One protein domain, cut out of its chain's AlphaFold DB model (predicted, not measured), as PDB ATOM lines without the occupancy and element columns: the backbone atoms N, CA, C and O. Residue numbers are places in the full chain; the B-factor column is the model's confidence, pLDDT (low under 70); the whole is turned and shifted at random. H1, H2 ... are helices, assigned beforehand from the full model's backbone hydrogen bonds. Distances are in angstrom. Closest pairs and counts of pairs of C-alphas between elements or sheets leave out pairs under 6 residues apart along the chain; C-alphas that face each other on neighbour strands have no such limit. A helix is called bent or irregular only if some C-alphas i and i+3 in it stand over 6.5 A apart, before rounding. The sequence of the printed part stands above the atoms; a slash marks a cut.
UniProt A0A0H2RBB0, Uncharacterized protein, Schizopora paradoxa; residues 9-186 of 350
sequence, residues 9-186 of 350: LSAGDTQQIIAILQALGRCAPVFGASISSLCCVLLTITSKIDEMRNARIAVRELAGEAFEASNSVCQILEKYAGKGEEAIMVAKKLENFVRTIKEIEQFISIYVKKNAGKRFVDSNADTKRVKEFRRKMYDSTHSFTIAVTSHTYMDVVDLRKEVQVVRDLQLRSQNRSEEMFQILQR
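Overview. This is residues 9 to 186 of the 350 residues of an uncharacterized protein of Schizopora paradoxa (UniProt A0A0H2RBB0). An up-and-down bundle of four helices, H1b, H2, H3 and the first part of H4, forms the body, and the far part of H4, residues 156 to 186, sticks out as a long arm. H1a folds back beside H1b and packs on H2. The 178 printed residues hold four named helices, H1 to H4, and no named strand: all helix. The whole is extended, with a radius of gyration of the C-alphas of 25.1 A and spans of 102 by 30 by 23 A, the arm making the length.

Arrangement. H4, residues 124 to 186, touches H3, residues 85 to 115, with its residues 133 to 151 alone, at a shallow tilt of 18 degrees, opposite ways; the closest C-alphas, of Phe 97 and Ser 140, are 5.1 A apart. With residues 127 to 148 alone, H4 touches H2, residues 57 to 77, the same way at 10 degrees (Ala 69 and Thr 141, C-alphas 6.7 A). H1, by its hydrogen bonds assigned as one helix, is bent, with C-alphas 30 and 33 9.2 A apart; its arms are H1a, residues 13 to 30, irregular with C-alphas 26 and 29 7.4 A apart, and H1b, residues 33 to 51. H1b touches H3, the closest C-alphas, of Ile 45 and Glu 105, 5.7 A apart. Every O i to N i+4 pair is within hydrogen-bond range in H2 and H4; 12 of 14 are in H1a, 13 of 15 in H1b, 26 of 27 in H3.

Along the chain. H4 runs 93.5 A, from C-alpha 124 at (40.905, -2.495, -41.177) to C-alpha 186 at (37.755, 56.149, 31.594).

Size, cuts and confidence. The printed part has no cut; 66 residues are under pLDDT 70.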
ATOM      1  N   LEU A   9      26.851  -6.326 -22.613       42.72
ATOM      2  CA  LEU A   9      25.486  -5.825 -22.543       42.72
ATOM      3  C   LEU A   9      24.480  -6.994 -22.671       42.72
ATOM      4  O   LEU A   9      24.437  -7.700 -23.688       42.72
ATOM      5  N   SER A  10      23.769  -7.252 -21.571       38.66
ATOM      6  CA  SER A  10      22.868  -8.380 -21.318       38.66
ATOM      7  C   SER A  10      21.455  -7.864 -21.016       38.66
ATOM      8  O   SER A  10      21.237  -6.685 -20.795       38.66
ATOM      9  N   ALA A  11      20.440  -8.726 -20.949       39.62
ATOM     10  CA  ALA A  11      19.028  -8.309 -20.887       39.62
ATOM     11  C   ALA A  11      18.592  -7.463 -19.651       39.62
ATOM     12  O   ALA A  11      17.407  -7.156 -19.524       39.62
ATOM     13  N   GLY A  12      19.516  -7.082 -18.759       42.22
ATOM     14  CA  GLY A  12      19.328  -6.077 -17.708       42.22
ATOM     15  C   GLY A  12      19.735  -4.640 -18.089       42.22
ATOM     16  O   GLY A  12      19.363  -3.712 -17.369       42.22
ATOM     17  N   ASP A  13      20.442  -4.402 -19.202       53.88
ATOM     18  CA  ASP A  13      21.017  -3.071 -19.481       53.88
ATOM     19  C   ASP A  13      19.964  -1.995 -19.717       53.88
ATOM     20  O   ASP A  13      20.227  -0.827 -19.461       53.88
ATOM     21  N   THR A  14      18.751  -2.346 -20.155       49.22
ATOM     22  CA  THR A  14      17.669  -1.361 -20.290       49.22
ATOM     23  C   THR A  14      17.404  -0.656 -18.956       49.22
ATOM     24  O   THR A  14      17.086   0.527 -18.958       49.22
ATOM     25  N   GLN A  15      17.597  -1.332 -17.814       51.28
ATOM     26  CA  GLN A  15      17.526  -0.696 -16.495       51.28
ATOM     27  C   GLN A  15      18.750   0.177 -16.193       51.28
ATOM     28  O   GLN A  15      18.568   1.266 -15.659       51.28
ATOM     29  N   GLN A  16      19.970  -0.228 -16.572       55.44
ATOM     30  CA  GLN A  16      21.155   0.639 -16.450       55.44
ATOM     31  C   GLN A  16      21.026   1.899 -17.315       55.44
ATOM     32  O   GLN A  16      21.299   2.998 -16.851       55.44
ATOM     33  N   ILE A  17      20.542   1.760 -18.545       53.53
ATOM     34  CA  ILE A  17      20.326   2.858 -19.486       53.53
ATOM     35  C   ILE A  17      19.210   3.778 -18.982       53.53
ATOM     36  O   ILE A  17      19.376   4.993 -19.006       53.53
ATOM     37  N   ILE A  18      18.112   3.234 -18.440       56.25
ATOM     38  CA  ILE A  18      17.082   4.036 -17.757       56.25
ATOM     39  C   ILE A  18      17.660   4.749 -16.525       56.25
ATOM     40  O   ILE A  18      17.357   5.921 -16.331       56.25
ATOM     41  N   ALA A  19      18.512   4.103 -15.724       61.72
ATOM     42  CA  ALA A  19      19.153   4.730 -14.567       61.72
ATOM     43  C   ALA A  19      20.108   5.866 -14.978       61.72
ATOM     44  O   ALA A  19      20.068   6.940 -14.383       61.72
ATOM     45  N   ILE A  20      20.896   5.679 -16.043       60.12
ATOM     46  CA  ILE A  20      21.762   6.716 -16.629       60.12
ATOM     47  C   ILE A  20      20.916   7.874 -17.180       60.12
ATOM     48  O   ILE A  20      21.245   9.031 -16.943       60.12
ATOM     49  N   LEU A  21      19.794   7.595 -17.851       58.91
ATOM     50  CA  LEU A  21      18.861   8.624 -18.334       58.91
ATOM     51  C   LEU A  21      18.145   9.362 -17.191       58.91
ATOM     52  O   LEU A  21      17.881  10.556 -17.306       58.91
ATOM     53  N   GLN A  22      17.863   8.688 -16.074       61.72
ATOM     54  CA  GLN A  22      17.329   9.315 -14.864       61.72
ATOM     55  C   GLN A  22      18.377  10.184 -14.153       61.72
ATOM     56  O   GLN A  22      18.024  11.258 -13.673       61.72
ATOM     57  N   ALA A  23      19.649   9.773 -14.125       61.94
ATOM     58  CA  ALA A  23      20.759  10.592 -13.625       61.94
ATOM     59  C   ALA A  23      21.001  11.823 -14.522       61.94
ATOM     60  O   ALA A  23      21.038  12.951 -14.033       61.94
ATOM     61  N   LEU A  24      21.040  11.638 -15.848       59.41
ATOM     62  CA  LEU A  24      21.065  12.730 -16.830       59.41
ATOM     63  C   LEU A  24      19.908  13.718 -16.602       59.41
ATOM     64  O   LEU A  24      20.129  14.924 -16.549       59.41
ATOM     65  N   GLY A  25      18.687  13.216 -16.394       57.47
ATOM     66  CA  GLY A  25      17.510  14.044 -16.112       57.47
ATOM     67  C   GLY A  25      17.637  14.915 -14.855       57.47
ATOM     68  O   GLY A  25      17.075  16.006 -14.823       57.47
ATOM     69  N   ARG A  26      18.415  14.490 -13.849       62.69
ATOM     70  CA  ARG A  26      18.714  15.288 -12.640       62.69
ATOM     71  C   ARG A  26      19.765  16.370 -12.878       62.69
ATOM     72  O   ARG A  26      19.749  17.380 -12.186       62.69
ATOM     73  N   CYS A  27      20.642  16.188 -13.863       56.47
ATOM     74  CA  CYS A  27      21.678  17.158 -14.234       56.47
ATOM     75  C   CYS A  27      21.131  18.334 -15.076       56.47
ATOM     76  O   CYS A  27      21.821  19.335 -15.278       56.47
ATOM     77  N   ALA A  28      19.888  18.233 -15.564       54.34
ATOM     78  CA  ALA A  28      19.258  19.200 -16.461       54.34
ATOM     79  C   ALA A  28      19.241  20.689 -16.019       54.34
ATOM     80  O   ALA A  28      19.350  21.520 -16.923       54.34
ATOM     81  N   PRO A  29      19.138  21.090 -14.728       53.28
ATOM     82  CA  PRO A  29      18.950  22.506 -14.384       53.28
ATOM     83  C   PRO A  29      20.165  23.416 -14.639       53.28
ATOM     84  O   PRO A  29      20.003  24.630 -14.591       53.28
ATOM     85  N   VAL A  30      21.359  22.874 -14.931       56.12
ATOM     86  CA  VAL A  30      22.570  23.688 -15.197       56.12
ATOM     87  C   VAL A  30      22.955  23.723 -16.686       56.12
ATOM     88  O   VAL A  30      23.407  24.751 -17.178       56.12
ATOM     89  N   PHE A  31      22.751  22.630 -17.436       61.56
ATOM     90  CA  PHE A  31      23.156  22.525 -18.854       61.56
ATOM     91  C   PHE A  31      22.097  21.838 -19.742       61.56
ATOM     92  O   PHE A  31      22.427  21.021 -20.611       61.56
ATOM     93  N   GLY A  32      20.814  22.136 -19.509       63.66
ATOM     94  CA  GLY A  32      19.657  21.380 -20.014       63.66
ATOM     95  C   GLY A  32      19.695  20.980 -21.494       63.66
ATOM     96  O   GLY A  32      19.453  19.815 -21.811       63.66
ATOM     97  N   ALA A  33      20.065  21.889 -22.403       68.69
ATOM     98  CA  ALA A  33      20.126  21.597 -23.842       68.69
ATOM     99  C   ALA A  33      21.183  20.529 -24.197       68.69
ATOM    100  O   ALA A  33      20.888  19.558 -24.900       68.69
ATOM    101  N   SER A  34      22.404  20.665 -23.673       68.56
ATOM    102  CA  SER A  34      23.510  19.726 -23.921       68.56
ATOM    103  C   SER A  34      23.237  18.348 -23.317       68.56
ATOM    104  O   SER A  34      23.542  17.326 -23.930       68.56
ATOM    105  N   ILE A  35      22.595  18.311 -22.149       71.62
ATOM    106  CA  ILE A  35      22.229  17.074 -21.449       71.62
ATOM    107  C   ILE A  35      21.065  16.362 -22.154       71.62
ATOM    108  O   ILE A  35      21.137  15.156 -22.382       71.62
ATOM    109  N   SER A  36      20.037  17.096 -22.588       68.94
ATOM    110  CA  SER A  36      18.935  16.548 -23.397       68.94
ATOM    111  C   SER A  36      19.440  15.965 -24.726       68.94
ATOM    112  O   SER A  36      19.071  14.852 -25.114       68.94
ATOM    113  N   SER A  37      20.371  16.663 -25.385       77.25
ATOM    114  CA  SER A  37      21.070  16.168 -26.577       77.25
ATOM    115  C   SER A  37      21.819  14.856 -26.295       77.25
ATOM    116  O   SER A  37      21.655  13.884 -27.036       77.25
ATOM    117  N   LEU A  38      22.559  14.775 -25.181       78.25
ATOM    118  CA  LEU A  38      23.259  13.557 -24.757       78.25
ATOM    119  C   LEU A  38      22.296  12.380 -24.520       78.25
ATOM    120  O   LEU A  38      22.529  11.293 -25.051       78.25
ATOM    121  N   CYS A  39      21.177  12.601 -23.817       74.00
ATOM    122  CA  CYS A  39      20.108  11.608 -23.648       74.00
ATOM    123  C   CYS A  39      19.607  11.060 -24.991       74.00
ATOM    124  O   CYS A  39      19.490   9.847 -25.165       74.00
ATOM    125  N   CYS A  40      19.327  11.945 -25.953       74.88
ATOM    126  CA  CYS A  40      18.813  11.567 -27.271       74.88
ATOM    127  C   CYS A  40      19.814  10.711 -28.061       74.88
ATOM    128  O   CYS A  40      19.431   9.726 -28.701       74.88
ATOM    129  N   VAL A  41      21.102  11.063 -28.004       82.38
ATOM    130  CA  VAL A  41      22.170  10.306 -28.670       82.38
ATOM    131  C   VAL A  41      22.335   8.925 -28.023       82.38
ATOM    132  O   VAL A  41      22.349   7.921 -28.732       82.38
ATOM    133  N   LEU A  42      22.357   8.837 -26.689       80.31
ATOM    134  CA  LEU A  42      22.470   7.567 -25.960       80.31
ATOM    135  C   LEU A  42      21.253   6.649 -26.163       80.31
ATOM    136  O   LEU A  42      21.415   5.446 -26.372       80.31
ATOM    137  N   LEU A  43      20.033   7.194 -26.195       76.69
ATOM    138  CA  LEU A  43      18.824   6.451 -26.581       76.69
ATOM    139  C   LEU A  43      18.919   5.902 -28.012       76.69
ATOM    140  O   LEU A  43      18.498   4.775 -28.281       76.69
ATOM    141  N   THR A  44      19.507   6.673 -28.928       79.88
ATOM    142  CA  THR A  44      19.720   6.234 -30.312       79.88
ATOM    143  C   THR A  44      20.734   5.090 -30.368       79.88
ATOM    144  O   THR A  44      20.415   4.045 -30.939       79.88
ATOM    145  N   ILE A  45      21.881   5.214 -29.688       80.31
ATOM    146  CA  ILE A  45      22.879   4.137 -29.536       80.31
ATOM    147  C   ILE A  45      22.232   2.877 -28.931       80.31
ATOM    148  O   ILE A  45      22.399   1.789 -29.480       80.31
ATOM    149  N   THR A  46      21.418   3.022 -27.876       72.94
ATOM    150  CA  THR A  46      20.650   1.921 -27.257       72.94
ATOM    151  C   THR A  46      19.810   1.179 -28.290       72.94
ATOM    152  O   THR A  46      19.929  -0.035 -28.439       72.94
ATOM    153  N   SER A  47      19.000   1.911 -29.061       73.94
ATOM    154  CA  SER A  47      18.124   1.317 -30.078       73.94
ATOM    155  C   SER A  47      18.889   0.572 -31.180       73.94
ATOM    156  O   SER A  47      18.325  -0.299 -31.842       73.94
ATOM    157  N   LYS A  48      20.177   0.892 -31.368       74.25
ATOM    158  CA  LYS A  48      21.073   0.228 -32.320       74.25
ATOM    159  C   LYS A  48      21.814  -0.968 -31.732       74.25
ATOM    160  O   LYS A  48      22.162  -1.856 -32.504       74.25
ATOM    161  N   ILE A  49      21.981  -1.064 -30.411       69.94
ATOM    162  CA  ILE A  49      22.570  -2.244 -29.755       69.94
ATOM    163  C   ILE A  49      21.716  -3.506 -29.991       69.94
ATOM    164  O   ILE A  49      22.271  -4.563 -30.298       69.94
ATOM    165  N   ASP A  50      20.385  -3.393 -29.971       63.84
ATOM    166  CA  ASP A  50      19.479  -4.506 -30.312       63.84
ATOM    167  C   ASP A  50      19.631  -4.949 -31.782       63.84
ATOM    168  O   ASP A  50      19.710  -6.141 -32.089       63.84
ATOM    169  N   GLU A  51      19.752  -3.988 -32.708       66.12
ATOM    170  CA  GLU A  51      20.053  -4.242 -34.130       66.12
ATOM    171  C   GLU A  51      21.475  -4.828 -34.330       66.12
ATOM    172  O   GLU A  51      21.777  -5.429 -35.362       66.12
ATOM    173  N   MET A  52      22.344  -4.710 -33.320       64.56
ATOM    174  CA  MET A  52      23.737  -5.167 -33.284       64.56
ATOM    175  C   MET A  52      23.937  -6.557 -32.654       64.56
ATOM    176  O   MET A  52      25.081  -6.943 -32.405       64.56
ATOM    177  N   ARG A  53      22.885  -7.369 -32.458       59.28
ATOM    178  CA  ARG A  53      22.989  -8.742 -31.899       59.28
ATOM    179  C   ARG A  53      24.053  -9.613 -32.606       59.28
ATOM    180  O   ARG A  53      24.757 -10.382 -31.947       59.28
ATOM    181  N   ASN A  54      24.244  -9.403 -33.916       56.59
ATOM    182  CA  ASN A  54      25.273 -10.048 -34.753       56.59
ATOM    183  C   ASN A  54      26.511  -9.169 -35.056       56.59
ATOM    184  O   ASN A  54      27.450  -9.641 -35.691       56.59
ATOM    185  N   ALA A  55      26.537  -7.903 -34.632       60.62
ATOM    186  CA  ALA A  55      27.652  -6.985 -34.878       60.62
ATOM    187  C   ALA A  55      28.905  -7.358 -34.075       60.62
ATOM    188  O   ALA A  55      28.821  -8.028 -33.040       60.62
ATOM    189  N   ARG A  56      30.081  -6.884 -34.509       69.06
ATOM    190  CA  ARG A  56      31.336  -7.174 -33.800       69.06
ATOM    191  C   ARG A  56      31.330  -6.692 -32.359       69.06
ATOM    192  O   ARG A  56      30.835  -5.608 -32.051       69.06
ATOM    193  N   ILE A  57      31.999  -7.484 -31.524       74.88
ATOM    194  CA  ILE A  57      32.251  -7.212 -30.107       74.88
ATOM    195  C   ILE A  57      32.813  -5.792 -29.936       74.88
ATOM    196  O   ILE A  57      32.208  -5.005 -29.228       74.88
ATOM    197  N   ALA A  58      33.836  -5.397 -30.702       76.12
ATOM    198  CA  ALA A  58      34.447  -4.064 -30.610       76.12
ATOM    199  C   ALA A  58      33.494  -2.868 -30.859       76.12
ATOM    200  O   ALA A  58      33.741  -1.781 -30.345       76.12
ATOM    201  N   VAL A  59      32.412  -3.033 -31.635       78.62
ATOM    202  CA  VAL A  59      31.408  -1.965 -31.850       78.62
ATOM    203  C   VAL A  59      30.375  -1.953 -30.717       78.62
ATOM    204  O   VAL A  59      29.902  -0.887 -30.333       78.62
ATOM    205  N   ARG A  60      30.066  -3.122 -30.137       77.94
ATOM    206  CA  ARG A  60      29.258  -3.234 -28.910       77.94
ATOM    207  C   ARG A  60      29.999  -2.683 -27.686       77.94
ATOM    208  O   ARG A  60      29.404  -1.937 -26.923       77.94
ATOM    209  N   GLU A  61      31.292  -2.976 -27.553       83.50
ATOM    210  CA  GLU A  61      32.169  -2.392 -26.530       83.50
ATOM    211  C   GLU A  61      32.224  -0.865 -26.651       83.50
ATOM    212  O   GLU A  61      32.000  -0.183 -25.661       83.50
ATOM    213  N   LEU A  62      32.434  -0.314 -27.858       86.31
ATOM    214  CA  LEU A  62      32.439   1.142 -28.071       86.31
ATOM    215  C   LEU A  62      31.116   1.800 -27.641       86.31
ATOM    216  O   LEU A  62      31.123   2.908 -27.108       86.31
ATOM    217  N   ALA A  63      29.985   1.126 -27.866       84.25
ATOM    218  CA  ALA A  63      28.688   1.597 -27.396       84.25
ATOM    219  C   ALA A  63      28.605   1.576 -25.858       84.25
ATOM    220  O   ALA A  63      28.212   2.579 -25.272       84.25
ATOM    221  N   GLY A  64      29.026   0.485 -25.203       82.88
ATOM    222  CA  GLY A  64      29.090   0.375 -23.738       82.88
ATOM    223  C   GLY A  64      29.991   1.433 -23.091       82.88
ATOM    224  O   GLY A  64      29.566   2.140 -22.182       82.88
ATOM    225  N   GLU A  65      31.193   1.630 -23.632       86.69
ATOM    226  CA  GLU A  65      32.145   2.654 -23.187       86.69
ATOM    227  C   GLU A  65      31.566   4.078 -23.306       86.69
ATOM    228  O   GLU A  65      31.841   4.927 -22.457       86.69
ATOM    229  N   ALA A  66      30.715   4.343 -24.308       86.44
ATOM    230  CA  ALA A  66      30.005   5.617 -24.434       86.44
ATOM    231  C   ALA A  66      28.961   5.837 -23.323       86.44
ATOM    232  O   ALA A  66      28.788   6.976 -22.879       86.44
ATOM    233  N   PHE A  67      28.308   4.781 -22.820       83.00
ATOM    234  CA  PHE A  67      27.456   4.872 -21.625       83.00
ATOM    235  C   PHE A  67      28.280   5.091 -20.356       83.00
ATOM    236  O   PHE A  67      27.933   5.968 -19.568       83.00
ATOM    237  N   GLU A  68      29.376   4.352 -20.167       84.25
ATOM    238  CA  GLU A  68      30.258   4.494 -18.998       84.25
ATOM    239  C   GLU A  68      30.860   5.909 -18.906       84.25
ATOM    240  O   GLU A  68      30.808   6.546 -17.847       84.25
ATOM    241  N   ALA A  69      31.352   6.448 -20.028       86.69
ATOM    242  CA  ALA A  69      31.860   7.816 -20.112       86.69
ATOM    243  C   ALA A  69      30.760   8.854 -19.832       86.69
ATOM    244  O   ALA A  69      30.964   9.778 -19.045       86.69
ATOM    245  N   SER A  70      29.567   8.676 -20.409       84.56
ATOM    246  CA  SER A  70      28.444   9.598 -20.196       84.56
ATOM    247  C   SER A  70      27.955   9.588 -18.749       84.56
ATOM    248  O   SER A  70      27.763  10.650 -18.167       84.56
ATOM    249  N   ASN A  71      27.826   8.411 -18.132       81.69
ATOM    250  CA  ASN A  71      27.490   8.265 -16.715       81.69
ATOM    251  C   ASN A  71      28.531   8.952 -15.812       81.69
ATOM    252  O   ASN A  71      28.169   9.654 -14.870       81.69
ATOM    253  N   SER A  72      29.820   8.824 -16.140       82.88
ATOM    254  CA  SER A  72      30.905   9.513 -15.425       82.88
ATOM    255  C   SER A  72      30.767  11.039 -15.514       82.88
ATOM    256  O   SER A  72      30.877  11.728 -14.503       82.88
ATOM    257  N   VAL A  73      30.451  11.573 -16.701       85.38
ATOM    258  CA  VAL A  73      30.153  13.004 -16.905       85.38
ATOM    259  C   VAL A  73      28.932  13.448 -16.087       85.38
ATOM    260  O   VAL A  73      28.965  14.523 -15.492       85.38
ATOM    261  N   CYS A  74      27.891  12.617 -15.971       78.56
ATOM    262  CA  CYS A  74      26.712  12.919 -15.148       78.56
ATOM    263  C   CYS A  74      27.053  13.021 -13.664       78.56
ATOM    264  O   CYS A  74      26.699  14.001 -13.028       78.56
ATOM    265  N   GLN A  75      27.793  12.056 -13.115       78.06
ATOM    266  CA  GLN A  75      28.179  12.057 -11.697       78.06
ATOM    267  C   GLN A  75      29.073  13.247 -11.312       78.06
ATOM    268  O   GLN A  75      29.111  13.644 -10.145       78.06
ATOM    269  N   ILE A  76      29.806  13.802 -12.282       81.00
ATOM    270  CA  ILE A  76      30.551  15.056 -12.132       81.00
ATOM    271  C   ILE A  76      29.577  16.248 -12.126       81.00
ATOM    272  O   ILE A  76      29.688  17.118 -11.265       81.00
ATOM    273  N   LEU A  77      28.599  16.270 -13.038       77.31
ATOM    274  CA  LEU A  77      27.582  17.324 -13.141       77.31
ATOM    275  C   LEU A  77      26.605  17.367 -11.954       77.31
ATOM    276  O   LEU A  77      26.289  18.460 -11.499       77.31
ATOM    277  N   GLU A  78      26.187  16.226 -11.396       72.62
ATOM    278  CA  GLU A  78      25.335  16.159 -10.189       72.62
ATOM    279  C   GLU A  78      25.969  16.865  -8.975       72.62
ATOM    280  O   GLU A  78      25.266  17.258  -8.046       72.62
ATOM    281  N   LYS A  79      27.299  17.020  -8.971       71.94
ATOM    282  CA  LYS A  79      28.080  17.655  -7.898       71.94
ATOM    283  C   LYS A  79      28.556  19.064  -8.259       71.94
ATOM    284  O   LYS A  79      29.239  19.695  -7.455       71.94
ATOM    285  N   TYR A  80      28.238  19.550  -9.458       74.00
ATOM    286  CA  TYR A  80      28.705  20.837  -9.954       74.00
ATOM    287  C   TYR A  80      27.721  21.958  -9.600       74.00
ATOM    288  O   TYR A  80      26.598  21.992 -10.097       74.00
ATOM    289  N   ALA A  81      28.167  22.897  -8.764       65.06
ATOM    290  CA  ALA A  81      27.387  24.055  -8.311       65.06
ATOM    291  C   ALA A  81      27.916  25.402  -8.855       65.06
ATOM    292  O   ALA A  81      27.564  26.459  -8.328       65.06
ATOM    293  N   GLY A  82      28.797  25.361  -9.862       63.41
ATOM    294  CA  GLY A  82      29.563  26.522 -10.317       63.41
ATOM    295  C   GLY A  82      28.725  27.625 -10.972       63.41
ATOM    296  O   GLY A  82      27.658  27.376 -11.536       63.41
ATOM    297  N   LYS A  83      29.235  28.858 -10.897       62.25
ATOM    298  CA  LYS A  83      28.633  30.086 -11.440       62.25
ATOM    299  C   LYS A  83      29.718  30.931 -12.125       62.25
ATOM    300  O   LYS A  83      30.895  30.707 -11.892       62.25
ATOM    301  N   GLY A  84      29.328  31.924 -12.925       62.84
ATOM    302  CA  GLY A  84      30.268  32.869 -13.551       62.84
ATOM    303  C   GLY A  84      30.832  32.415 -14.904       62.84
ATOM    304  O   GLY A  84      30.359  31.449 -15.504       62.84
ATOM    305  N   GLU A  85      31.827  33.147 -15.417       61.34
ATOM    306  CA  GLU A  85      32.370  32.955 -16.775       61.34
ATOM    307  C   GLU A  85      33.002  31.574 -16.990       61.34
ATOM    308  O   GLU A  85      32.980  31.016 -18.087       61.34
ATOM    309  N   GLU A  86      33.546  30.971 -15.944       66.38
ATOM    310  CA  GLU A  86      34.246  29.695 -16.044       66.38
ATOM    311  C   GLU A  86      33.266  28.510 -16.181       66.38
ATOM    312  O   GLU A  86      33.604  27.491 -16.796       66.38
ATOM    313  N   ALA A  87      32.002  28.682 -15.770       70.44
ATOM    314  CA  ALA A  87      30.914  27.768 -16.118       70.44
ATOM    315  C   ALA A  87      30.662  27.716 -17.642       70.44
ATOM    316  O   ALA A  87      30.269  26.671 -18.165       70.44
ATOM    317  N   ILE A  88      30.981  28.784 -18.391       77.81
ATOM    318  CA  ILE A  88      30.954  28.793 -19.867       77.81
ATOM    319  C   ILE A  88      32.057  27.876 -20.421       77.81
ATOM    320  O   ILE A  88      31.854  27.174 -21.417       77.81
ATOM    321  N   MET A  89      33.221  27.811 -19.762       81.50
ATOM    322  CA  MET A  89      34.273  26.864 -20.137       81.50
ATOM    323  C   MET A  89      33.817  25.418 -19.906       81.50
ATOM    324  O   MET A  89      33.992  24.579 -20.793       81.50
ATOM    325  N   VAL A  90      33.180  25.135 -18.763       84.44
ATOM    326  CA  VAL A  90      32.587  23.821 -18.459       84.44
ATOM    327  C   VAL A  90      31.507  23.453 -19.488       84.44
ATOM    328  O   VAL A  90      31.573  22.360 -20.057       84.44
ATOM    329  N   ALA A  91      30.597  24.376 -19.826       82.94
ATOM    330  CA  ALA A  91      29.581  24.196 -20.871       82.94
ATOM    331  C   ALA A  91      30.210  23.820 -22.223       82.94
ATOM    332  O   ALA A  91      29.854  22.810 -22.829       82.94
ATOM    333  N   LYS A  92      31.221  24.576 -22.668       86.44
ATOM    334  CA  LYS A  92      31.927  24.337 -23.935       86.44
ATOM    335  C   LYS A  92      32.675  23.001 -23.951       86.44
ATOM    336  O   LYS A  92      32.824  22.379 -25.006       86.44
ATOM    337  N   LYS A  93      33.176  22.523 -22.808       90.69
ATOM    338  CA  LYS A  93      33.771  21.179 -22.702       90.69
ATOM    339  C   LYS A  93      32.705  20.083 -22.739       90.69
ATOM    340  O   LYS A  93      32.915  19.095 -23.442       90.69
ATOM    341  N   LEU A  94      31.557  20.293 -22.094       89.38
ATOM    342  CA  LEU A  94      30.408  19.390 -22.172       89.38
ATOM    343  C   LEU A  94      29.888  19.271 -23.614       89.38
ATOM    344  O   LEU A  94      29.724  18.161 -24.109       89.38
ATOM    345  N   GLU A  95      29.721  20.377 -24.339       87.75
ATOM    346  CA  GLU A  95      29.328  20.361 -25.759       87.75
ATOM    347  C   GLU A  95      30.297  19.569 -26.644       87.75
ATOM    348  O   GLU A  95      29.871  18.828 -27.533       87.75
ATOM    349  N   ASN A  96      31.608  19.701 -26.410       91.38
ATOM    350  CA  ASN A  96      32.613  18.932 -27.144       91.38
ATOM    351  C   ASN A  96      32.507  17.429 -26.844       91.38
ATOM    352  O   ASN A  96      32.589  16.631 -27.776       91.38
ATOM    353  N   PHE A  97      32.258  17.045 -25.587       93.00
ATOM    354  CA  PHE A  97      31.962  15.658 -25.218       93.00
ATOM    355  C   PHE A  97      30.694  15.143 -25.922       93.00
ATOM    356  O   PHE A  97      30.741  14.120 -26.605       93.00
ATOM    357  N   VAL A  98      29.584  15.890 -25.869       89.56
ATOM    358  CA  VAL A  98      28.324  15.523 -26.545       89.56
ATOM    359  C   VAL A  98      28.517  15.385 -28.061       89.56
ATOM    360  O   VAL A  98      27.996  14.444 -28.664       89.56
ATOM    361  N   ARG A  99      29.322  16.255 -28.690       92.12
ATOM    362  CA  ARG A  99      29.701  16.126 -30.106       92.12
ATOM    363  C   ARG A  99      30.457  14.823 -30.372       92.12
ATOM    364  O   ARG A  99      30.131  14.137 -31.336       92.12
ATOM    365  N   THR A 100      31.407  14.446 -29.515       93.94
ATOM    366  CA  THR A 100      32.138  13.174 -29.637       93.94
ATOM    367  C   THR A 100      31.211  11.958 -29.528       93.94
ATOM    368  O   THR A 100      31.292  11.066 -30.371       93.94
ATOM    369  N   ILE A 101      30.277  11.935 -28.570       92.81
ATOM    370  CA  ILE A 101      29.289  10.845 -28.455       92.81
ATOM    371  C   ILE A 101      28.354  10.807 -29.683       92.81
ATOM    372  O   ILE A 101      27.997   9.730 -30.160       92.81
ATOM    373  N   LYS A 102      28.026  11.964 -30.276       91.19
ATOM    374  CA  LYS A 102      27.251  12.053 -31.527       91.19
ATOM    375  C   LYS A 102      28.014  11.529 -32.752       91.19
ATOM    376  O   LYS A 102      27.411  10.862 -33.587       91.19
ATOM    377  N   GLU A 103      29.326  11.762 -32.862       93.12
ATOM    378  CA  GLU A 103      30.150  11.132 -33.913       93.12
ATOM    379  C   GLU A 103      30.166   9.594 -33.775       93.12
ATOM    380  O   GLU A 103      30.097   8.878 -34.779       93.12
ATOM    381  N   ILE A 104      30.204   9.083 -32.536       91.88
ATOM    382  CA  ILE A 104      30.145   7.645 -32.231       91.88
ATOM    383  C   ILE A 104      28.790   7.047 -32.635       91.88
ATOM    384  O   ILE A 104      28.762   6.013 -33.304       91.88
ATOM    385  N   GLU A 105      27.676   7.708 -32.302       91.12
ATOM    386  CA  GLU A 105      26.334   7.301 -32.748       91.12
ATOM    387  C   GLU A 105      26.256   7.217 -34.273       91.12
ATOM    388  O   GLU A 105      25.862   6.181 -34.805       91.12
ATOM    389  N   GLN A 106      26.704   8.256 -34.984       90.69
ATOM    390  CA  GLN A 106      26.676   8.276 -36.446       90.69
ATOM    391  C   GLN A 106      27.494   7.129 -37.049       90.69
ATOM    392  O   GLN A 106      27.042   6.475 -37.995       90.69
ATOM    393  N   PHE A 107      28.674   6.837 -36.493       89.88
ATOM    394  CA  PHE A 107      29.480   5.689 -36.905       89.88
ATOM    395  C   PHE A 107      28.747   4.358 -36.681       89.88
ATOM    396  O   PHE A 107      28.698   3.539 -37.602       89.88
ATOM    397  N   ILE A 108      28.136   4.161 -35.510       87.25
ATOM    398  CA  ILE A 108      27.339   2.968 -35.186       87.25
ATOM    399  C   ILE A 108      26.149   2.835 -36.151       87.25
ATOM    400  O   ILE A 108      25.967   1.784 -36.768       87.25
ATOM    401  N   SER A 109      25.388   3.908 -36.369       86.12
ATOM    402  CA  SER A 109      24.253   3.950 -37.298       86.12
ATOM    403  C   SER A 109      24.653   3.629 -38.746       86.12
ATOM    404  O   SER A 109      23.931   2.908 -39.441       86.12
ATOM    405  N   ILE A 110      25.815   4.101 -39.214       85.44
ATOM    406  CA  ILE A 110      26.366   3.739 -40.532       85.44
ATOM    407  C   ILE A 110      26.803   2.267 -40.558       85.44
ATOM    408  O   ILE A 110      26.510   1.559 -41.524       85.44
ATOM    409  N   TYR A 111      27.471   1.784 -39.507       82.94
ATOM    410  CA  TYR A 111      27.945   0.403 -39.404       82.94
ATOM    411  C   TYR A 111      26.789  -0.607 -39.432       82.94
ATOM    412  O   TYR A 111      26.861  -1.605 -40.152       82.94
ATOM    413  N   VAL A 112      25.700  -0.333 -38.706       80.62
ATOM    414  CA  VAL A 112      24.488  -1.166 -38.712       80.62
ATOM    415  C   VAL A 112      23.846  -1.179 -40.100       80.62
ATOM    416  O   VAL A 112      23.618  -2.256 -40.649       80.62
ATOM    417  N   LYS A 113      23.653  -0.011 -40.736       79.50
ATOM    418  CA  LYS A 113      23.112   0.076 -42.109       79.50
ATOM    419  C   LYS A 113      23.957  -0.697 -43.131       79.50
ATOM    420  O   LYS A 113      23.405  -1.427 -43.946       79.50
ATOM    421  N   LYS A 114      25.290  -0.572 -43.073       76.31
ATOM    422  CA  LYS A 114      26.244  -1.243 -43.981       76.31
ATOM    423  C   LYS A 114      26.196  -2.773 -43.868       76.31
ATOM    424  O   LYS A 114      26.415  -3.462 -44.863       76.31
ATOM    425  N   ASN A 115      25.910  -3.296 -42.673       70.44
ATOM    426  CA  ASN A 115      25.977  -4.727 -42.367       70.44
ATOM    427  C   ASN A 115      24.606  -5.419 -42.236       70.44
ATOM    428  O   ASN A 115      24.564  -6.629 -42.030       70.44
ATOM    429  N   ALA A 116      23.493  -4.707 -42.440       60.78
ATOM    430  CA  ALA A 116      22.124  -5.234 -42.348       60.78
ATOM    431  C   ALA A 116      21.768  -6.367 -43.348       60.78
ATOM    432  O   ALA A 116      20.648  -6.869 -43.326       60.78
ATOM    433  N   GLY A 117      22.696  -6.780 -44.220       53.97
ATOM    434  CA  GLY A 117      22.489  -7.855 -45.199       53.97
ATOM    435  C   GLY A 117      23.757  -8.550 -45.709       53.97
ATOM    436  O   GLY A 117      23.715  -9.164 -46.771       53.97
ATOM    437  N   LYS A 118      24.903  -8.453 -45.012       57.06
ATOM    438  CA  LYS A 118      26.163  -9.107 -45.426       57.06
ATOM    439  C   LYS A 118      26.838  -9.815 -44.252       57.06
ATOM    440  O   LYS A 118      26.831  -9.306 -43.137       57.06
ATOM    441  N   ARG A 119      27.469 -10.972 -44.508       52.47
ATOM    442  CA  ARG A 119      28.373 -11.608 -43.531       52.47
ATOM    443  C   ARG A 119      29.523 -10.634 -43.234       52.47
ATOM    444  O   ARG A 119      30.103 -10.070 -44.159       52.47
ATOM    445  N   PHE A 120      29.809 -10.412 -41.954       55.66
ATOM    446  CA  PHE A 120      30.677  -9.334 -41.468       55.66
ATOM    447  C   PHE A 120      32.147  -9.511 -41.889       55.66
ATOM    448  O   PHE A 120      32.924 -10.149 -41.180       55.66
ATOM    449  N   VAL A 121      32.567  -8.885 -42.991       52.69
ATOM    450  CA  VAL A 121      33.988  -8.809 -43.385       52.69
ATOM    451  C   VAL A 121      34.688  -7.699 -42.595       52.69
ATOM    452  O   VAL A 121      34.119  -6.625 -42.374       52.69
ATOM    453  N   ASP A 122      35.884  -7.961 -42.069       58.59
ATOM    454  CA  ASP A 122      36.684  -6.950 -41.370       58.59
ATOM    455  C   ASP A 122      37.309  -5.998 -42.382       58.59
ATOM    456  O   ASP A 122      38.177  -6.387 -43.158       58.59
ATOM    457  N   SER A 123      36.892  -4.729 -42.364       68.94
ATOM    458  CA  SER A 123      37.716  -3.677 -42.947       68.94
ATOM    459  C   SER A 123      38.620  -3.121 -41.848       68.94
ATOM    460  O   SER A 123      38.146  -2.675 -40.801       68.94
ATOM    461  N   ASN A 124      39.933  -3.107 -42.093       76.75
ATOM    462  CA  ASN A 124      40.905  -2.495 -41.177       76.75
ATOM    463  C   ASN A 124      40.578  -1.014 -40.885       76.75
ATOM    464  O   ASN A 124      40.953  -0.491 -39.835       76.75
ATOM    465  N   ALA A 125      39.837  -0.350 -41.780       79.06
ATOM    466  CA  ALA A 125      39.326   1.003 -41.595       79.06
ATOM    467  C   ALA A 125      38.294   1.112 -40.454       79.06
ATOM    468  O   ALA A 125      38.380   2.048 -39.658       79.06
ATOM    469  N   ASP A 126      37.363   0.158 -40.327       79.88
ATOM    470  CA  ASP A 126      36.353   0.166 -39.258       79.88
ATOM    471  C   ASP A 126      37.029  -0.022 -37.880       79.88
ATOM    472  O   ASP A 126      36.773   0.737 -36.946       79.88
ATOM    473  N   THR A 127      37.989  -0.950 -37.774       81.62
ATOM    474  CA  THR A 127      38.780  -1.179 -36.546       81.62
ATOM    475  C   THR A 127      39.677   0.011 -36.188       81.62
ATOM    476  O   THR A 127      39.834   0.338 -35.008       81.62
ATOM    477  N   LYS A 128      40.245   0.707 -37.186       87.12
ATOM    478  CA  LYS A 128      40.996   1.956 -36.969       87.12
ATOM    479  C   LYS A 128      40.087   3.068 -36.431       87.12
ATOM    480  O   LYS A 128      40.477   3.735 -35.475       87.12
ATOM    481  N   ARG A 129      38.869   3.216 -36.972       87.56
ATOM    482  CA  ARG A 129      37.869   4.184 -36.484       87.56
ATOM    483  C   ARG A 129      37.436   3.915 -35.045       87.56
ATOM    484  O   ARG A 129      37.413   4.849 -34.257       87.56
ATOM    485  N   VAL A 130      37.180   2.660 -34.659       87.69
ATOM    486  CA  VAL A 130      36.856   2.325 -33.255       87.69
ATOM    487  C   VAL A 130      37.974   2.775 -32.301       87.69
ATOM    488  O   VAL A 130      37.695   3.379 -31.269       87.69
ATOM    489  N   LYS A 131      39.249   2.557 -32.659       90.12
ATOM    490  CA  LYS A 131      40.395   3.032 -31.859       90.12
ATOM    491  C   LYS A 131      40.494   4.564 -31.797       90.12
ATOM    492  O   LYS A 131      40.860   5.097 -30.752       90.12
ATOM    493  N   GLU A 132      40.171   5.263 -32.884       92.94
ATOM    494  CA  GLU A 132      40.113   6.731 -32.918       92.94
ATOM    495  C   GLU A 132      39.008   7.271 -31.998       92.94
ATOM    496  O   GLU A 132      39.269   8.153 -31.183       92.94
ATOM    497  N   PHE A 133      37.803   6.696 -32.063       93.94
ATOM    498  CA  PHE A 133      36.681   7.091 -31.213       93.94
ATOM    499  C   PHE A 133      36.940   6.837 -29.730       93.94
ATOM    500  O   PHE A 133      36.681   7.725 -28.921       93.94
ATOM    501  N   ARG A 134      37.541   5.692 -29.373       92.19
ATOM    502  CA  ARG A 134      38.010   5.417 -28.004       92.19
ATOM    503  C   ARG A 134      38.924   6.522 -27.473       92.19
ATOM    504  O   ARG A 134      38.735   6.988 -26.353       92.19
ATOM    505  N   ARG A 135      39.884   6.978 -28.289       93.38
ATOM    506  CA  ARG A 135      40.789   8.077 -27.921       93.38
ATOM    507  C   ARG A 135      40.042   9.408 -27.788       93.38
ATOM    508  O   ARG A 135      40.118  10.016 -26.731       93.38
ATOM    509  N   LYS A 136      39.262   9.819 -28.796       94.31
ATOM    510  CA  LYS A 136      38.459  11.061 -28.753       94.31
ATOM    511  C   LYS A 136      37.534  11.123 -27.532       94.31
ATOM    512  O   LYS A 136      37.399  12.171 -26.904       94.31
ATOM    513  N   MET A 137      36.891  10.008 -27.190       94.38
ATOM    514  CA  MET A 137      35.999   9.902 -26.036       94.38
ATOM    515  C   MET A 137      36.759  10.037 -24.715       94.38
ATOM    516  O   MET A 137      36.325  10.788 -23.845       94.38
ATOM    517  N   TYR A 138      37.919   9.389 -24.584       92.56
ATOM    518  CA  TYR A 138      38.799   9.582 -23.432       92.56
ATOM    519  C   TYR A 138      39.268  11.042 -23.315       92.56
ATOM    520  O   TYR A 138      39.094  11.651 -22.264       92.56
ATOM    521  N   ASP A 139      39.784  11.627 -24.399       91.69
ATOM    522  CA  ASP A 139      40.330  12.991 -24.417       91.69
ATOM    523  C   ASP A 139      39.257  14.047 -24.079       91.69
ATOM    524  O   ASP A 139      39.504  14.973 -23.302       91.69
ATOM    525  N   SER A 140      38.044  13.897 -24.624       93.38
ATOM    526  CA  SER A 140      36.914  14.798 -24.352       93.38
ATOM    527  C   SER A 140      36.381  14.655 -22.922       93.38
ATOM    528  O   SER A 140      36.183  15.671 -22.254       93.38
ATOM    529  N   THR A 141      36.242  13.423 -22.415       90.19
ATOM    530  CA  THR A 141      35.859  13.156 -21.014       90.19
ATOM    531  C   THR A 141      36.897  13.735 -20.055       90.19
ATOM    532  O   THR A 141      36.558  14.496 -19.154       90.19
ATOM    533  N   HIS A 142      38.182  13.450 -20.282       90.56
ATOM    534  CA  HIS A 142      39.281  13.932 -19.447       90.56
ATOM    535  C   HIS A 142      39.375  15.464 -19.455       90.56
ATOM    536  O   HIS A 142      39.500  16.083 -18.397       90.56
ATOM    537  N   SER A 143      39.234  16.099 -20.625       90.50
ATOM    538  CA  SER A 143      39.228  17.559 -20.719       90.50
ATOM    539  C   SER A 143      38.006  18.208 -20.058       90.50
ATOM    540  O   SER A 143      38.117  19.368 -19.657       90.50
ATOM    541  N   PHE A 144      36.868  17.516 -19.968       89.62
ATOM    542  CA  PHE A 144      35.710  17.972 -19.202       89.62
ATOM    543  C   PHE A 144      35.964  17.851 -17.692       89.62
ATOM    544  O   PHE A 144      35.810  18.835 -16.971       89.62
ATOM    545  N   THR A 145      36.461  16.700 -17.225       87.25
ATOM    546  CA  THR A 145      36.818  16.480 -15.812       87.25
ATOM    547  C   THR A 145      37.847  17.493 -15.312       87.25
ATOM    548  O   THR A 145      37.696  18.008 -14.205       87.25
ATOM    549  N   ILE A 146      38.863  17.827 -16.120       86.12
ATOM    550  CA  ILE A 146      39.834  18.882 -15.787       86.12
ATOM    551  C   ILE A 146      39.126  20.229 -15.615       86.12
ATOM    552  O   ILE A 146      39.330  20.871 -14.593       86.12
ATOM    553  N   ALA A 147      38.279  20.643 -16.565       85.88
ATOM    554  CA  ALA A 147      37.606  21.941 -16.497       85.88
ATOM    555  C   ALA A 147      36.722  22.076 -15.247       85.88
ATOM    556  O   ALA A 147      36.795  23.093 -14.561       85.88
ATOM    557  N   VAL A 148      35.958  21.033 -14.901       84.88
ATOM    558  CA  VAL A 148      35.161  21.019 -13.663       84.88
ATOM    559  C   VAL A 148      36.057  21.059 -12.424       84.88
ATOM    560  O   VAL A 148      35.826  21.867 -11.532       84.88
ATOM    561  N   THR A 149      37.112  20.239 -12.376       80.56
ATOM    562  CA  THR A 149      38.016  20.176 -11.213       80.56
ATOM    563  C   THR A 149      38.754  21.499 -10.992       80.56
ATOM    564  O   THR A 149      38.889  21.944  -9.854       80.56
ATOM    565  N   SER A 150      39.201  22.152 -12.070       77.56
ATOM    566  CA  SER A 150      39.801  23.486 -12.022       77.56
ATOM    567  C   SER A 150      38.812  24.533 -11.514       77.56
ATOM    568  O   SER A 150      39.177  25.299 -10.630       77.56
ATOM    569  N   HIS A 151      37.566  24.524 -12.002       75.19
ATOM    570  CA  HIS A 151      36.532  25.452 -11.543       75.19
ATOM    571  C   HIS A 151      36.230  25.292 -10.051       75.19
ATOM    572  O   HIS A 151      36.365  26.239  -9.285       75.19
ATOM    573  N   THR A 152      35.915  24.070  -9.610       72.31
ATOM    574  CA  THR A 152      35.629  23.787  -8.196       72.31
ATOM    575  C   THR A 152      36.811  24.137  -7.286       72.31
ATOM    576  O   THR A 152      36.611  24.521  -6.136       72.31
ATOM    577  N   TYR A 153      38.053  24.040  -7.773       71.69
ATOM    578  CA  TYR A 153      39.222  24.477  -7.008       71.69
ATOM    579  C   TYR A 153      39.333  26.010  -6.904       71.69
ATOM    580  O   TYR A 153      39.745  26.497  -5.852       71.69
ATOM    581  N   MET A 154      38.946  26.771  -7.936       60.03
ATOM    582  CA  MET A 154      38.879  28.241  -7.867       60.03
ATOM    583  C   MET A 154      37.759  28.710  -6.933       60.03
ATOM    584  O   MET A 154      38.057  29.460  -6.005       60.03
ATOM    585  N   ASP A 155      36.547  28.147  -7.053       60.00
ATOM    586  CA  ASP A 155      35.422  28.403  -6.134       60.00
ATOM    587  C   ASP A 155      35.855  28.255  -4.656       60.00
ATOM    588  O   ASP A 155      35.599  29.116  -3.815       60.00
ATOM    589  N   VAL A 156      36.580  27.176  -4.326       59.25
ATOM    590  CA  VAL A 156      37.080  26.911  -2.961       59.25
ATOM    591  C   VAL A 156      38.167  27.899  -2.521       59.25
ATOM    592  O   VAL A 156      38.278  28.198  -1.328       59.25
ATOM    593  N   VAL A 157      38.998  28.397  -3.441       57.69
ATOM    594  CA  VAL A 157      40.030  29.398  -3.136       57.69
ATOM    595  C   VAL A 157      39.404  30.762  -2.857       57.69
ATOM    596  O   VAL A 157      39.825  31.423  -1.906       57.69
ATOM    597  N   ASP A 158      38.392  31.166  -3.621       61.03
ATOM    598  CA  ASP A 158      37.738  32.463  -3.436       61.03
ATOM    599  C   ASP A 158      36.829  32.477  -2.205       61.03
ATOM    600  O   ASP A 158      36.945  33.392  -1.387       61.03
ATOM    601  N   LEU A 159      36.092  31.393  -1.940       57.09
ATOM    602  CA  LEU A 159      35.342  31.232  -0.687       57.09
ATOM    603  C   LEU A 159      36.253  31.350   0.556       57.09
ATOM    604  O   LEU A 159      35.869  31.922   1.576       57.09
ATOM    605  N   ARG A 160      37.498  30.850   0.483       59.88
ATOM    606  CA  ARG A 160      38.489  31.017   1.566       59.88
ATOM    607  C   ARG A 160      38.932  32.469   1.746       59.88
ATOM    608  O   ARG A 160      39.173  32.868   2.885       59.88
ATOM    609  N   LYS A 161      39.047  33.253   0.666       61.62
ATOM    610  CA  LYS A 161      39.363  34.690   0.746       61.62
ATOM    611  C   LYS A 161      38.210  35.455   1.392       61.62
ATOM    612  O   LYS A 161      38.460  36.240   2.301       61.62
ATOM    613  N   GLU A 162      36.970  35.189   0.986       59.62
ATOM    614  CA  GLU A 162      35.780  35.828   1.566       59.62
ATOM    615  C   GLU A 162      35.651  35.537   3.066       59.62
ATOM    616  O   GLU A 162      35.534  36.465   3.866       59.62
ATOM    617  N   VAL A 163      35.776  34.269   3.475       64.75
ATOM    618  CA  VAL A 163      35.750  33.876   4.896       64.75
ATOM    619  C   VAL A 163      36.871  34.553   5.696       64.75
ATOM    620  O   VAL A 163      36.645  34.961   6.836       64.75
ATOM    621  N   GLN A 164      38.064  34.717   5.113       59.72
ATOM    622  CA  GLN A 164      39.159  35.446   5.757       59.72
ATOM    623  C   GLN A 164      38.837  36.942   5.908       59.72
ATOM    624  O   GLN A 164      39.007  37.484   6.996       59.72
ATOM    625  N   VAL A 165      38.298  37.595   4.872       69.56
ATOM    626  CA  VAL A 165      37.890  39.011   4.926       69.56
ATOM    627  C   VAL A 165      36.790  39.239   5.967       69.56
ATOM    628  O   VAL A 165      36.881  40.183   6.751       69.56
ATOM    629  N   VAL A 166      35.781  38.365   6.034       66.75
ATOM    630  CA  VAL A 166      34.712  38.443   7.047       66.75
ATOM    631  C   VAL A 166      35.283  38.277   8.459       66.75
ATOM    632  O   VAL A 166      34.948  39.063   9.346       66.75
ATOM    633  N   ARG A 167      36.197  37.320   8.670       68.69
ATOM    634  CA  ARG A 167      36.895  37.133   9.953       68.69
ATOM    635  C   ARG A 167      37.700  38.375  10.354       68.69
ATOM    636  O   ARG A 167      37.613  38.808  11.502       68.69
ATOM    637  N   ASP A 168      38.442  38.966   9.422       77.00
ATOM    638  CA  ASP A 168      39.267  40.154   9.678       77.00
ATOM    639  C   ASP A 168      38.409  41.397   9.983       77.00
ATOM    640  O   ASP A 168      38.761  42.206  10.846       77.00
ATOM    641  N   LEU A 169      37.250  41.539   9.327       74.81
ATOM    642  CA  LEU A 169      36.258  42.574   9.640       74.81
ATOM    643  C   LEU A 169      35.629  42.367  11.026       74.81
ATOM    644  O   LEU A 169      35.488  43.331  11.779       74.81
ATOM    645  N   GLN A 170      35.300  41.125  11.389       68.88
ATOM    646  CA  GLN A 170      34.719  40.796  12.690       68.88
ATOM    647  C   GLN A 170      35.701  41.079  13.840       68.88
ATOM    648  O   GLN A 170      35.313  41.708  14.825       68.88
ATOM    649  N   LEU A 171      36.983  40.727  13.677       75.75
ATOM    650  CA  LEU A 171      38.052  41.070  14.624       75.75
ATOM    651  C   LEU A 171      38.231  42.592  14.766       75.75
ATOM    652  O   LEU A 171      38.299  43.109  15.878       75.75
ATOM    653  N   ARG A 172      38.229  43.346  13.656       73.06
ATOM    654  CA  ARG A 172      38.270  44.822  13.705       73.06
ATOM    655  C   ARG A 172      37.057  45.420  14.418       73.06
ATOM    656  O   ARG A 172      37.200  46.427  15.108       73.06
ATOM    657  N   SER A 173      35.877  44.822  14.255       75.31
ATOM    658  CA  SER A 173      34.664  45.265  14.942       75.31
ATOM    659  C   SER A 173      34.724  44.993  16.448       75.31
ATOM    660  O   SER A 173      34.301  45.853  17.220       75.31
ATOM    661  N   GLN A 174      35.268  43.846  16.869       74.81
ATOM    662  CA  GLN A 174      35.489  43.528  18.284       74.81
ATOM    663  C   GLN A 174      36.484  44.502  18.923       74.81
ATOM    664  O   GLN A 174      36.125  45.161  19.899       74.81
ATOM    665  N   ASN A 175      37.655  44.712  18.314       79.19
ATOM    666  CA  ASN A 175      38.661  45.648  18.833       79.19
ATOM    667  C   ASN A 175      38.097  47.072  19.006       79.19
ATOM    668  O   ASN A 175      38.289  47.685  20.051       79.19
ATOM    669  N   ARG A 176      37.317  47.580  18.036       72.88
ATOM    670  CA  ARG A 176      36.641  48.888  18.164       72.88
ATOM    671  C   ARG A 176      35.620  48.936  19.304       72.88
ATOM    672  O   ARG A 176      35.449  49.984  19.924       72.88
ATOM    673  N   SER A 177      34.922  47.831  19.574       74.56
ATOM    674  CA  SER A 177      33.977  47.761  20.696       74.56
ATOM    675  C   SER A 177      34.690  47.751  22.053       74.56
ATOM    676  O   SER A 177      34.235  48.422  22.976       74.56
ATOM    677  N   GLU A 178      35.849  47.091  22.152       74.12
ATOM    678  CA  GLU A 178      36.703  47.124  23.346       74.12
ATOM    679  C   GLU A 178      37.327  48.511  23.564       74.12
ATOM    680  O   GLU A 178      37.315  49.013  24.687       74.12
ATOM    681  N   GLU A 179      37.799  49.174  22.503       73.19
ATOM    682  CA  GLU A 179      38.295  50.558  22.554       73.19
ATOM    683  C   GLU A 179      37.212  51.532  23.050       73.19
ATOM    684  O   GLU A 179      37.463  52.306  23.976       73.19
ATOM    685  N   MET A 180      35.985  51.462  22.510       72.88
ATOM    686  CA  MET A 180      34.860  52.264  23.018       72.88
ATOM    687  C   MET A 180      34.543  51.959  24.484       72.88
ATOM    688  O   MET A 180      34.310  52.884  25.259       72.88
ATOM    689  N   PHE A 181      34.553  50.685  24.885       76.38
ATOM    690  CA  PHE A 181      34.276  50.304  26.267       76.38
ATOM    691  C   PHE A 181      35.340  50.845  27.234       76.38
ATOM    692  O   PHE A 181      34.996  51.367  28.292       76.38
ATOM    693  N   GLN A 182      36.622  50.830  26.849       73.94
ATOM    694  CA  GLN A 182      37.696  51.454  27.630       73.94
ATOM    695  C   GLN A 182      37.562  52.984  27.708       73.94
ATOM    696  O   GLN A 182      37.846  53.565  28.755       73.94
ATOM    697  N   ILE A 183      37.115  53.649  26.636       74.00
ATOM    698  CA  ILE A 183      36.838  55.095  26.649       74.00
ATOM    699  C   ILE A 183      35.683  55.411  27.612       74.00
ATOM    700  O   ILE A 183      35.822  56.313  28.437       74.00
ATOM    701  N   LEU A 184      34.594  54.635  27.568       68.50
ATOM    702  CA  LEU A 184      33.451  54.773  28.478       68.50
ATOM    703  C   LEU A 184      33.825  54.489  29.939       68.50
ATOM    704  O   LEU A 184      33.387  55.205  30.833       68.50
ATOM    705  N   GLN A 185      34.676  53.493  30.208       70.44
ATOM    706  CA  GLN A 185      35.190  53.253  31.559       70.44
ATOM    707  C   GLN A 185      36.038  54.425  32.070       70.44
ATOM    708  O   GLN A 185      35.873  54.834  33.218       70.44
ATOM    709  N   ARG A 186      36.908  55.000  31.226       67.00
ATOM    710  CA  ARG A 186      37.755  56.149  31.594       67.00
ATOM    711  C   ARG A 186      36.962  57.433  31.839       67.00
ATOM    712  O   ARG A 186      37.381  58.227  32.675       67.00
TER     713      ARG A 186